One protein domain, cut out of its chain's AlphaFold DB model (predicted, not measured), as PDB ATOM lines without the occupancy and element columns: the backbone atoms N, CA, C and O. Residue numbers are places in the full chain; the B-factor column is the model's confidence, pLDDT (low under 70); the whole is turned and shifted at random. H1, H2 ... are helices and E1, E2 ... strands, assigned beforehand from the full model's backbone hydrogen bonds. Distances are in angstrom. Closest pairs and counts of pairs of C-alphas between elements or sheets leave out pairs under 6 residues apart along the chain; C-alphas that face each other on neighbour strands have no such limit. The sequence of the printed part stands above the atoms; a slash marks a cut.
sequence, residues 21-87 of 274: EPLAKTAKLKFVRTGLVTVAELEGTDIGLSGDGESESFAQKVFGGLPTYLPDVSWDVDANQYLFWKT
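This is residues 21 to 87 of the 274 residues of an uncharacterized protein of Planctomycetaceae bacterium (UniProt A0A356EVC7). With little regular structure, the domain has a small hairpin, E1 and E2, near its middle, the touching helices H2 and H3 to one side and H1 far out on the other. Of 67 printed residues only 26 are in the three named helices and two named strands, in the order H1 H2 H3 E1 E2; the class is mixed, the sheet E1 - E2 antiparallel. The whole is compact, radius of gyration of the C-alphas 11.8 A, spanning 32 by 26 by 21 A.

Look first at the hairpin of E1, residues 72 to 75, and E2, residues 81 to 84: N 74 and O 82 are within hydrogen-bond range, 3.0 A. H3, residues 58 to 64, touches H2, residues 39 to 43; their closest C-alphas, of Ala 59 and Val 39, are 6.2 A apart. H1, residues 21 to 26, is apart from these four. In H1, H2 and H3 every O i to N i+4 pair is within hydrogen-bond range.

Find C-alpha 72 at (-0.603, -31.020, 13.684), where E1 begins, 10.7 A long; E2, 9.9 A long, ends at C-alpha 84 at (-5.077, -32.094, 16.731).

The printed part has no cut; links H1 to H2 and H2 to H3 are long. Residues 53 to 54 are under pLDDT 70.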
ATOM      1  N   GLU A  21     -16.506 -29.239  15.268       84.00
ATOM      2  CA  GLU A  21     -17.384 -30.394  15.471       84.00
ATOM      3  C   GLU A  21     -18.313 -30.650  14.260       84.00
ATOM      4  O   GLU A  21     -18.444 -31.805  13.837       84.00
ATOM      5  N   PRO A  22     -18.896 -29.617  13.607       86.06
ATOM      6  CA  PRO A  22     -19.667 -29.811  12.378       86.06
ATOM      7  C   PRO A  22     -18.825 -30.354  11.211       86.06
ATOM      8  O   PRO A  22     -19.314 -31.153  10.406       86.06
ATOM      9  N   LEU A  23     -17.553 -29.948  11.121       84.44
ATOM     10  CA  LEU A  23     -16.623 -30.413  10.089       84.44
ATOM     11  C   LEU A  23     -16.244 -31.877  10.319       84.44
ATOM     12  O   LEU A  23     -16.307 -32.669   9.380       84.44
ATOM     13  N   ALA A  24     -15.947 -32.259  11.563       87.31
ATOM     14  CA  ALA A  24     -15.666 -33.643  11.935       87.31
ATOM     15  C   ALA A  24     -16.854 -34.563  11.610       87.31
ATOM     16  O   ALA A  24     -16.670 -35.603  10.983       87.31
ATOM     17  N   LYS A  25     -18.088 -34.140  11.927       87.88
ATOM     18  CA  LYS A  25     -19.318 -34.869  11.565       87.88
ATOM     19  C   LYS A  25     -19.459 -35.058  10.054       87.88
ATOM     20  O   LYS A  25     -19.760 -36.161   9.603       87.88
ATOM     21  N   THR A  26     -19.200 -34.012   9.271       89.62
ATOM     22  CA  THR A  26     -19.260 -34.066   7.799       89.62
ATOM     23  C   THR A  26     -18.198 -35.007   7.222       89.62
ATOM     24  O   THR A  26     -18.486 -35.793   6.322       89.62
ATOM     25  N   ALA A  27     -16.988 -34.975   7.783       87.44
ATOM     26  CA  ALA A  27     -15.870 -35.832   7.402       87.44
ATOM     27  C   ALA A  27     -15.939 -37.252   8.000       87.44
ATOM     28  O   ALA A  27     -15.066 -38.068   7.718       87.44
ATOM     29  N   LYS A  28     -16.969 -37.565   8.805       89.56
ATOM     30  CA  LYS A  28     -17.127 -38.833   9.542       89.56
ATOM     31  C   LYS A  28     -15.944 -39.155  10.473       89.56
ATOM     32  O   LYS A  28     -15.588 -40.316  10.646       89.56
ATOM     33  N   LEU A  29     -15.358 -38.128  11.084       87.25
ATOM     34  CA  LEU A  29     -14.279 -38.238  12.065       87.25
ATOM     35  C   LEU A  29     -14.831 -38.214  13.499       87.25
ATOM     36  O   LEU A  29     -15.804 -37.512  13.792       87.25
ATOM     37  N   LYS A  30     -14.185 -38.952  14.411       88.25
ATOM     38  CA  LYS A  30     -14.453 -38.878  15.856       88.25
ATOM     39  C   LYS A  30     -13.889 -37.558  16.388       88.25
ATOM     40  O   LYS A  30     -12.682 -37.348  16.354       88.25
ATOM     41  N   PHE A  31     -14.758 -36.676  16.876       87.25
ATOM     42  CA  PHE A  31     -14.343 -35.445  17.546       87.25
ATOM     43  C   PHE A  31     -14.169 -35.694  19.045       87.25
ATOM     44  O   PHE A  31     -15.065 -36.241  19.691       87.25
ATOM     45  N   VAL A  32     -13.028 -35.278  19.593       87.81
ATOM     46  CA  VAL A  32     -12.732 -35.326  21.026       87.81
ATOM     47  C   VAL A  32     -12.152 -33.980  21.434       87.81
ATOM     48  O   VAL A  32     -11.279 -33.442  20.756       87.81
ATOM     49  N   ARG A  33     -12.628 -33.447  22.560       86.62
ATOM     50  CA  ARG A  33     -12.060 -32.274  23.218       86.62
ATOM     51  C   ARG A  33     -11.778 -32.625  24.667       86.62
ATOM     52  O   ARG A  33     -12.652 -33.157  25.347       86.62
ATOM     53  N   THR A  34     -10.579 -32.307  25.127       86.19
ATOM     54  CA  THR A  34     -10.205 -32.430  26.535       86.19
ATOM     55  C   THR A  34     -10.313 -31.072  27.226       86.19
ATOM     56  O   THR A  34     -10.290 -30.025  26.574       86.19
ATOM     57  N   GLY A  35     -10.417 -31.091  28.555       84.50
ATOM     58  CA  GLY A  35     -10.020 -29.942  29.367       84.50
ATOM     59  C   GLY A  35      -8.495 -29.866  29.493       84.50
ATOM     60  O   GLY A  35      -7.765 -30.508  28.728       84.50
ATOM     61  N   LEU A  36      -8.017 -29.125  30.495       85.62
ATOM     62  CA  LEU A  36      -6.622 -29.205  30.927       85.62
ATOM     63  C   LEU A  36      -6.324 -30.629  31.407       85.62
ATOM     64  O   LEU A  36      -7.047 -31.170  32.244       85.62
ATOM     65  N   VAL A  37      -5.269 -31.226  30.863       88.94
ATOM     66  CA  VAL A  37      -4.820 -32.581  31.192       88.94
ATOM     67  C   VAL A  37      -3.334 -32.569  31.503       88.94
ATOM     68  O   VAL A  37      -2.572 -31.775  30.952       88.94
ATOM     69  N   THR A  38      -2.919 -33.455  32.398       87.50
ATOM     70  CA  THR A  38      -1.506 -33.744  32.661       87.50
ATOM     71  C   THR A  38      -0.946 -34.745  31.649       87.50
ATOM     72  O   THR A  38      -1.702 -35.428  30.962       87.50
ATOM     73  N   VAL A  39       0.385 -34.885  31.590       86.12
ATOM     74  CA  VAL A  39       1.047 -35.927  30.779       86.12
ATOM     75  C   VAL A  39       0.507 -37.321  31.124       86.12
ATOM     76  O   VAL A  39       0.133 -38.069  30.230       86.12
ATOM     77  N   ALA A  40       0.379 -37.636  32.418       83.56
ATOM     78  CA  ALA A  40      -0.104 -38.937  32.881       83.56
ATOM     79  C   ALA A  40      -1.576 -39.204  32.518       83.56
ATOM     80  O   ALA A  40      -1.937 -40.318  32.155       83.56
ATOM     81  N   GLU A  41      -2.445 -38.190  32.600       84.81
ATOM     82  CA  GLU A  41      -3.840 -38.324  32.152       84.81
ATOM     83  C   GLU A  41      -3.924 -38.500  30.631       84.81
ATOM     84  O   GLU A  41      -4.801 -39.213  30.143       84.81
ATOM     85  N   LEU A  42      -3.005 -37.881  29.886       88.06
ATOM     86  CA  LEU A  42      -2.947 -37.984  28.436       88.06
ATOM     87  C   LEU A  42      -2.539 -39.387  27.978       88.06
ATOM     88  O   LEU A  42      -3.177 -39.912  27.072       88.06
ATOM     89  N   GLU A  43      -1.556 -40.017  28.629       82.38
ATOM     90  CA  GLU A  43      -1.112 -41.397  28.348       82.38
ATOM     91  C   GLU A  43      -2.242 -42.436  28.452       82.38
ATOM     92  O   GLU A  43      -2.186 -43.476  27.803       82.38
ATOM     93  N   GLY A  44      -3.300 -42.149  29.216       82.25
ATOM     94  CA  GLY A  44      -4.496 -42.992  29.304       82.25
ATOM     95  C   GLY A  44      -5.468 -42.872  28.121       82.25
ATOM     96  O   GLY A  44      -6.544 -43.465  28.165       82.25
ATOM     97  N   THR A  45      -5.141 -42.085  27.093       86.00
ATOM     98  CA  THR A  45      -5.988 -41.855  25.910       86.00
ATOM     99  C   THR A  45      -5.371 -42.447  24.646       86.00
ATOM    100  O   THR A  45      -4.149 -42.528  24.539       86.00
ATOM    101  N   ASP A  46      -6.208 -42.773  23.653       86.19
ATOM    102  CA  ASP A  46      -5.762 -43.327  22.360       86.19
ATOM    103  C   ASP A  46      -4.668 -42.453  21.702       86.19
ATOM    104  O   ASP A  46      -3.628 -42.946  21.274       86.19
ATOM    105  N   ILE A  47      -4.857 -41.126  21.696       89.69
ATOM    106  CA  ILE A  47      -3.888 -40.172  21.133       89.69
ATOM    107  C   ILE A  47      -2.644 -39.994  22.021       89.69
ATOM    108  O   ILE A  47      -1.569 -39.685  21.519       89.69
ATOM    109  N   GLY A  48      -2.741 -40.220  23.332       87.75
ATOM    110  CA  GLY A  48      -1.608 -40.111  24.257       87.75
ATOM    111  C   GLY A  48      -0.462 -41.065  23.951       87.75
ATOM    112  O   GLY A  48       0.695 -40.731  24.189       87.75
ATOM    113  N   LEU A  49      -0.801 -42.227  23.392       86.31
ATOM    114  CA  LEU A  49       0.138 -43.274  22.993       86.31
ATOM    115  C   LEU A  49       0.633 -43.121  21.544       86.31
ATOM    116  O   LEU A  49       1.457 -43.915  21.092       86.31
ATOM    117  N   SER A  50       0.134 -42.121  20.810       90.19
ATOM    118  CA  SER A  50       0.546 -41.840  19.433       90.19
ATOM    119  C   SER A  50       1.857 -41.039  19.371       90.19
ATOM    120  O   SER A  50       2.356 -40.533  20.381       90.19
ATOM    121  N   GLY A  51       2.453 -40.945  18.184       88.00
ATOM    122  CA  GLY A  51       3.660 -40.153  17.943       88.00
ATOM    123  C   GLY A  51       3.804 -39.730  16.485       88.00
ATOM    124  O   GLY A  51       2.848 -39.787  15.707       88.00
ATOM    125  N   ASP A  52       5.000 -39.286  16.117       81.31
ATOM    126  CA  ASP A  52       5.379 -38.975  14.732       81.31
ATOM    127  C   ASP A  52       6.005 -40.170  13.991       81.31
ATOM    128  O   ASP A  52       6.452 -40.047  12.858       81.31
ATOM    129  N   GLY A  53       6.042 -41.352  14.612       67.81
ATOM    130  CA  GLY A  53       6.601 -42.577  14.028       67.81
ATOM    131  C   GLY A  53       8.124 -42.606  13.882       67.81
ATOM    132  O   GLY A  53       8.646 -43.652  13.505       67.81
ATOM    133  N   GLU A  54       8.837 -41.521  14.199       65.56
ATOM    134  CA  GLU A  54      10.298 -41.458  14.118       65.56
ATOM    135  C   GLU A  54      10.947 -41.385  15.504       65.56
ATOM    136  O   GLU A  54      11.878 -42.150  15.767       65.56
ATOM    137  N   SER A  55      10.474 -40.515  16.409       71.06
ATOM    138  CA  SER A  55      11.061 -40.416  17.759       71.06
ATOM    139  C   SER A  55      10.285 -39.604  18.799       71.06
ATOM    140  O   SER A  55      10.540 -39.798  19.989       71.06
ATOM    141  N   GLU A  56       9.371 -38.714  18.404       84.50
ATOM    142  CA  GLU A  56       8.681 -37.832  19.348       84.50
ATOM    143  C   GLU A  56       7.295 -38.387  19.693       84.50
ATOM    144  O   GLU A  56       6.447 -38.614  18.821       84.50
ATOM    145  N   SER A  57       7.047 -38.615  20.987       89.00
ATOM    146  CA  SER A  57       5.706 -38.984  21.442       89.00
ATOM    147  C   SER A  57       4.764 -37.787  21.361       89.00
ATOM    148  O   SER A  57       5.168 -36.635  21.534       89.00
ATOM    149  N   PHE A  58       3.473 -38.048  21.172       91.19
ATOM    150  CA  PHE A  58       2.448 -37.010  21.194       91.19
ATOM    151  C   PHE A  58       2.522 -36.155  22.470       91.19
ATOM    152  O   PHE A  58       2.438 -34.927  22.407       91.19
ATOM    153  N   ALA A  59       2.757 -36.788  23.623       90.06
ATOM    154  CA  ALA A  59       2.946 -36.087  24.888       90.06
ATOM    155  C   ALA A  59       4.162 -35.144  24.855       90.06
ATOM    156  O   ALA A  59       4.038 -33.973  25.215       90.06
ATOM    157  N   GLN A  60       5.322 -35.609  24.383       88.00
ATOM    158  CA  GLN A  60       6.502 -34.750  24.238       88.00
ATOM    159  C   GLN A  60       6.218 -33.564  23.320       88.00
ATOM    160  O   GLN A  60       6.525 -32.435  23.685       88.00
ATOM    161  N   LYS A  61       5.529 -33.793  22.204       89.12
ATOM    162  CA  LYS A  61       5.200 -32.756  21.228       89.12
ATOM    163  C   LYS A  61       4.280 -31.672  21.799       89.12
ATOM    164  O   LYS A  61       4.556 -30.474  21.708       89.12
ATOM    165  N   VAL A  62       3.183 -32.078  22.445       90.50
ATOM    166  CA  VAL A  62       2.168 -31.153  22.982       90.50
ATOM    167  C   VAL A  62       2.698 -30.339  24.165       90.50
ATOM    168  O   VAL A  62       2.398 -29.140  24.261       90.50
ATOM    169  N   PHE A  63       3.499 -30.953  25.041       88.75
ATOM    170  CA  PHE A  63       4.060 -30.301  26.231       88.75
ATOM    171  C   PHE A  63       5.437 -29.657  25.997       88.75
ATOM    172  O   PHE A  63       5.826 -28.775  26.757       88.75
ATOM    173  N   GLY A  64       6.156 -30.049  24.943       84.12
ATOM    174  CA  GLY A  64       7.531 -29.630  24.647       84.12
ATOM    175  C   GLY A  64       7.665 -28.312  23.887       84.12
ATOM    176  O   GLY A  64       8.769 -27.783  23.787       84.12
ATOM    177  N   GLY A  65       6.565 -27.743  23.386       82.94
ATOM    178  CA  GLY A  65       6.597 -26.401  22.792       82.94
ATOM    179  C   GLY A  65       5.610 -26.127  21.665       82.94
ATOM    180  O   GLY A  65       5.648 -25.027  21.116       82.94
ATOM    181  N   LEU A  66       4.722 -27.065  21.313       87.12
ATOM    182  CA  LEU A  66       3.721 -26.830  20.269       87.12
ATOM    183  C   LEU A  66       2.900 -25.557  20.569       87.12
ATOM    184  O   LEU A  66       2.290 -25.483  21.636       87.12
ATOM    185  N   PRO A  67       2.849 -24.546  19.687       89.56
ATOM    186  CA  PRO A  67       2.035 -23.355  19.916       89.56
ATOM    187  C   PRO A  67       0.537 -23.672  20.010       89.56
ATOM    188  O   PRO A  67       0.048 -24.643  19.428       89.56
ATOM    189  N   THR A  68      -0.223 -22.835  20.720       89.75
ATOM    190  CA  THR A  68      -1.686 -22.942  20.705       89.75
ATOM    191  C   THR A  68      -2.235 -22.642  19.308       89.75
ATOM    192  O   THR A  68      -1.709 -21.805  18.577       89.75
ATOM    193  N   TYR A  69      -3.306 -23.343  18.939       87.75
ATOM    194  CA  TYR A  69      -4.023 -23.258  17.667       87.75
ATOM    195  C   TYR A  69      -3.216 -23.639  16.421       87.75
ATOM    196  O   TYR A  69      -3.708 -23.449  15.309       87.75
ATOM    197  N   LEU A  70      -2.018 -24.212  16.577       89.06
ATOM    198  CA  LEU A  70      -1.282 -24.794  15.462       89.06
ATOM    199  C   LEU A  70      -1.763 -26.239  15.237       89.06
ATOM    200  O   LEU A  70      -1.597 -27.063  16.143       89.06
ATOM    201  N   PRO A  71      -2.390 -26.553  14.086       90.12
ATOM    202  CA  PRO A  71      -2.781 -27.915  13.769       90.12
ATOM    203  C   PRO A  71      -1.562 -28.774  13.469       90.12
ATOM    204  O   PRO A  71      -0.619 -28.333  12.811       90.12
ATOM    205  N   ASP A  72      -1.628 -30.019  13.910       91.38
ATOM    206  CA  ASP A  72      -0.603 -31.020  13.684       91.38
ATOM    207  C   ASP A  72      -1.236 -32.416  13.621       91.38
ATOM    208  O   ASP A  72      -2.423 -32.602  13.916       91.38
ATOM    209  N   VAL A  73      -0.447 -33.395  13.196       90.81
ATOM    210  CA  VAL A  73      -0.865 -34.781  13.029       90.81
ATOM    211  C   VAL A  73      -0.017 -35.725  13.866       90.81
ATOM    212  O   VAL A  73       1.153 -35.470  14.152       90.81
ATOM    213  N   SER A  74      -0.638 -36.824  14.276       91.31
ATOM    214  CA  SER A  74       0.027 -37.930  14.956       91.31
ATOM    215  C   SER A  74      -0.602 -39.252  14.529       91.31
ATOM    216  O   SER A  74      -1.742 -39.278  14.059       91.31
ATOM    217  N   TRP A  75       0.139 -40.344  14.671       89.56
ATOM    218  CA  TRP A  75      -0.324 -41.690  14.360       89.56
ATOM    219  C   TRP A  75       0.130 -42.692  15.414       89.56
ATOM    220  O   TRP A  75       1.174 -42.522  16.047       89.56
ATOM    221  N   ASP A  76      -0.673 -43.730  15.615       84.88
ATOM    222  CA  ASP A  76      -0.336 -44.849  16.494       84.88
ATOM    223  C   ASP A  76       0.143 -46.079  15.706       84.88
ATOM    224  O   ASP A  76       0.190 -46.095  14.472       84.88
ATOM    225  N   VAL A  77       0.539 -47.121  16.441       77.88
ATOM    226  CA  VAL A  77       1.048 -48.383  15.878       77.88
ATOM    227  C   VAL A  77      -0.014 -49.182  15.117       77.88
ATOM    228  O   VAL A  77       0.339 -49.991  14.261       77.88
ATOM    229  N   ASP A  78      -1.294 -48.918  15.384       80.69
ATOM    230  CA  ASP A  78      -2.439 -49.526  14.702       80.69
ATOM    231  C   ASP A  78      -2.853 -48.729  13.448       80.69
ATOM    232  O   ASP A  78      -3.873 -49.020  12.820       80.69
ATOM    233  N   ALA A  79      -2.033 -47.747  13.049       81.94
ATOM    234  CA  ALA A  79      -2.226 -46.861  11.906       81.94
ATOM    235  C   ALA A  79      -3.467 -45.952  11.996       81.94
ATOM    236  O   ALA A  79      -3.942 -45.453  10.967       81.94
ATOM    237  N   ASN A  80      -3.973 -45.671  13.201       87.38
ATOM    238  CA  ASN A  80      -4.933 -44.584  13.376       87.38
ATOM    239  C   ASN A  80      -4.220 -43.240  13.201       87.38
ATOM    240  O   ASN A  80      -3.073 -43.069  13.610       87.38
ATOM    241  N   GLN A  81      -4.917 -42.275  12.602       90.62
ATOM    242  CA  GLN A  81      -4.416 -40.919  12.390       90.62
ATOM    243  C   GLN A  81      -5.238 -39.915  13.190       90.62
ATOM    244  O   GLN A  81      -6.471 -39.929  13.160       90.62
ATOM    245  N   TYR A  82      -4.541 -38.999  13.849       91.75
ATOM    246  CA  TYR A  82      -5.114 -37.963  14.690       91.75
ATOM    247  C   TYR A  82      -4.733 -36.593  14.134       91.75
ATOM    248  O   TYR A  82      -3.555 -36.311  13.941       91.75
ATOM    249  N   LEU A  83      -5.727 -35.736  13.896       91.12
ATOM    250  CA  LEU A  83      -5.535 -34.306  13.649       91.12
ATOM    251  C   LEU A  83      -5.864 -33.564  14.943       91.12
ATOM    252  O   LEU A  83      -6.966 -33.718  15.473       91.12
ATOM    253  N   PHE A  84      -4.934 -32.758  15.440       91.69
ATOM    254  CA  PHE A  84      -5.077 -32.094  16.731       91.69
ATOM    255  C   PHE A  84      -4.482 -30.687  16.722       91.69
ATOM    256  O   PHE A  84      -3.709 -30.326  15.843       91.69
ATOM    257  N   TRP A  85      -4.850 -29.887  17.716       91.75
ATOM    258  CA  TRP A  85      -4.207 -28.615  18.045       91.75
ATOM    259  C   TRP A  85      -4.413 -28.341  19.530       91.75
ATOM    260  O   TRP A  85      -5.450 -28.676  20.107       91.75
ATOM    261  N   LYS A  86      -3.436 -27.690  20.157       91.50
ATOM    262  CA  LYS A  86      -3.556 -27.255  21.549       91.50
ATOM    263  C   LYS A  86      -4.405 -25.989  21.619       91.50
ATOM    264  O   LYS A  86      -4.103 -25.022  20.935       91.50
ATOM    265  N   THR A  87      -5.459 -25.963  22.424       89.75
ATOM    266  CA  THR A  87      -6.334 -24.779  22.555       89.75
ATOM    267  C   THR A  87      -5.973 -23.913  23.756       89.75
ATOM    268  O   THR A  87      -6.108 -22.693  23.703       89.75
TER     269      THR A  87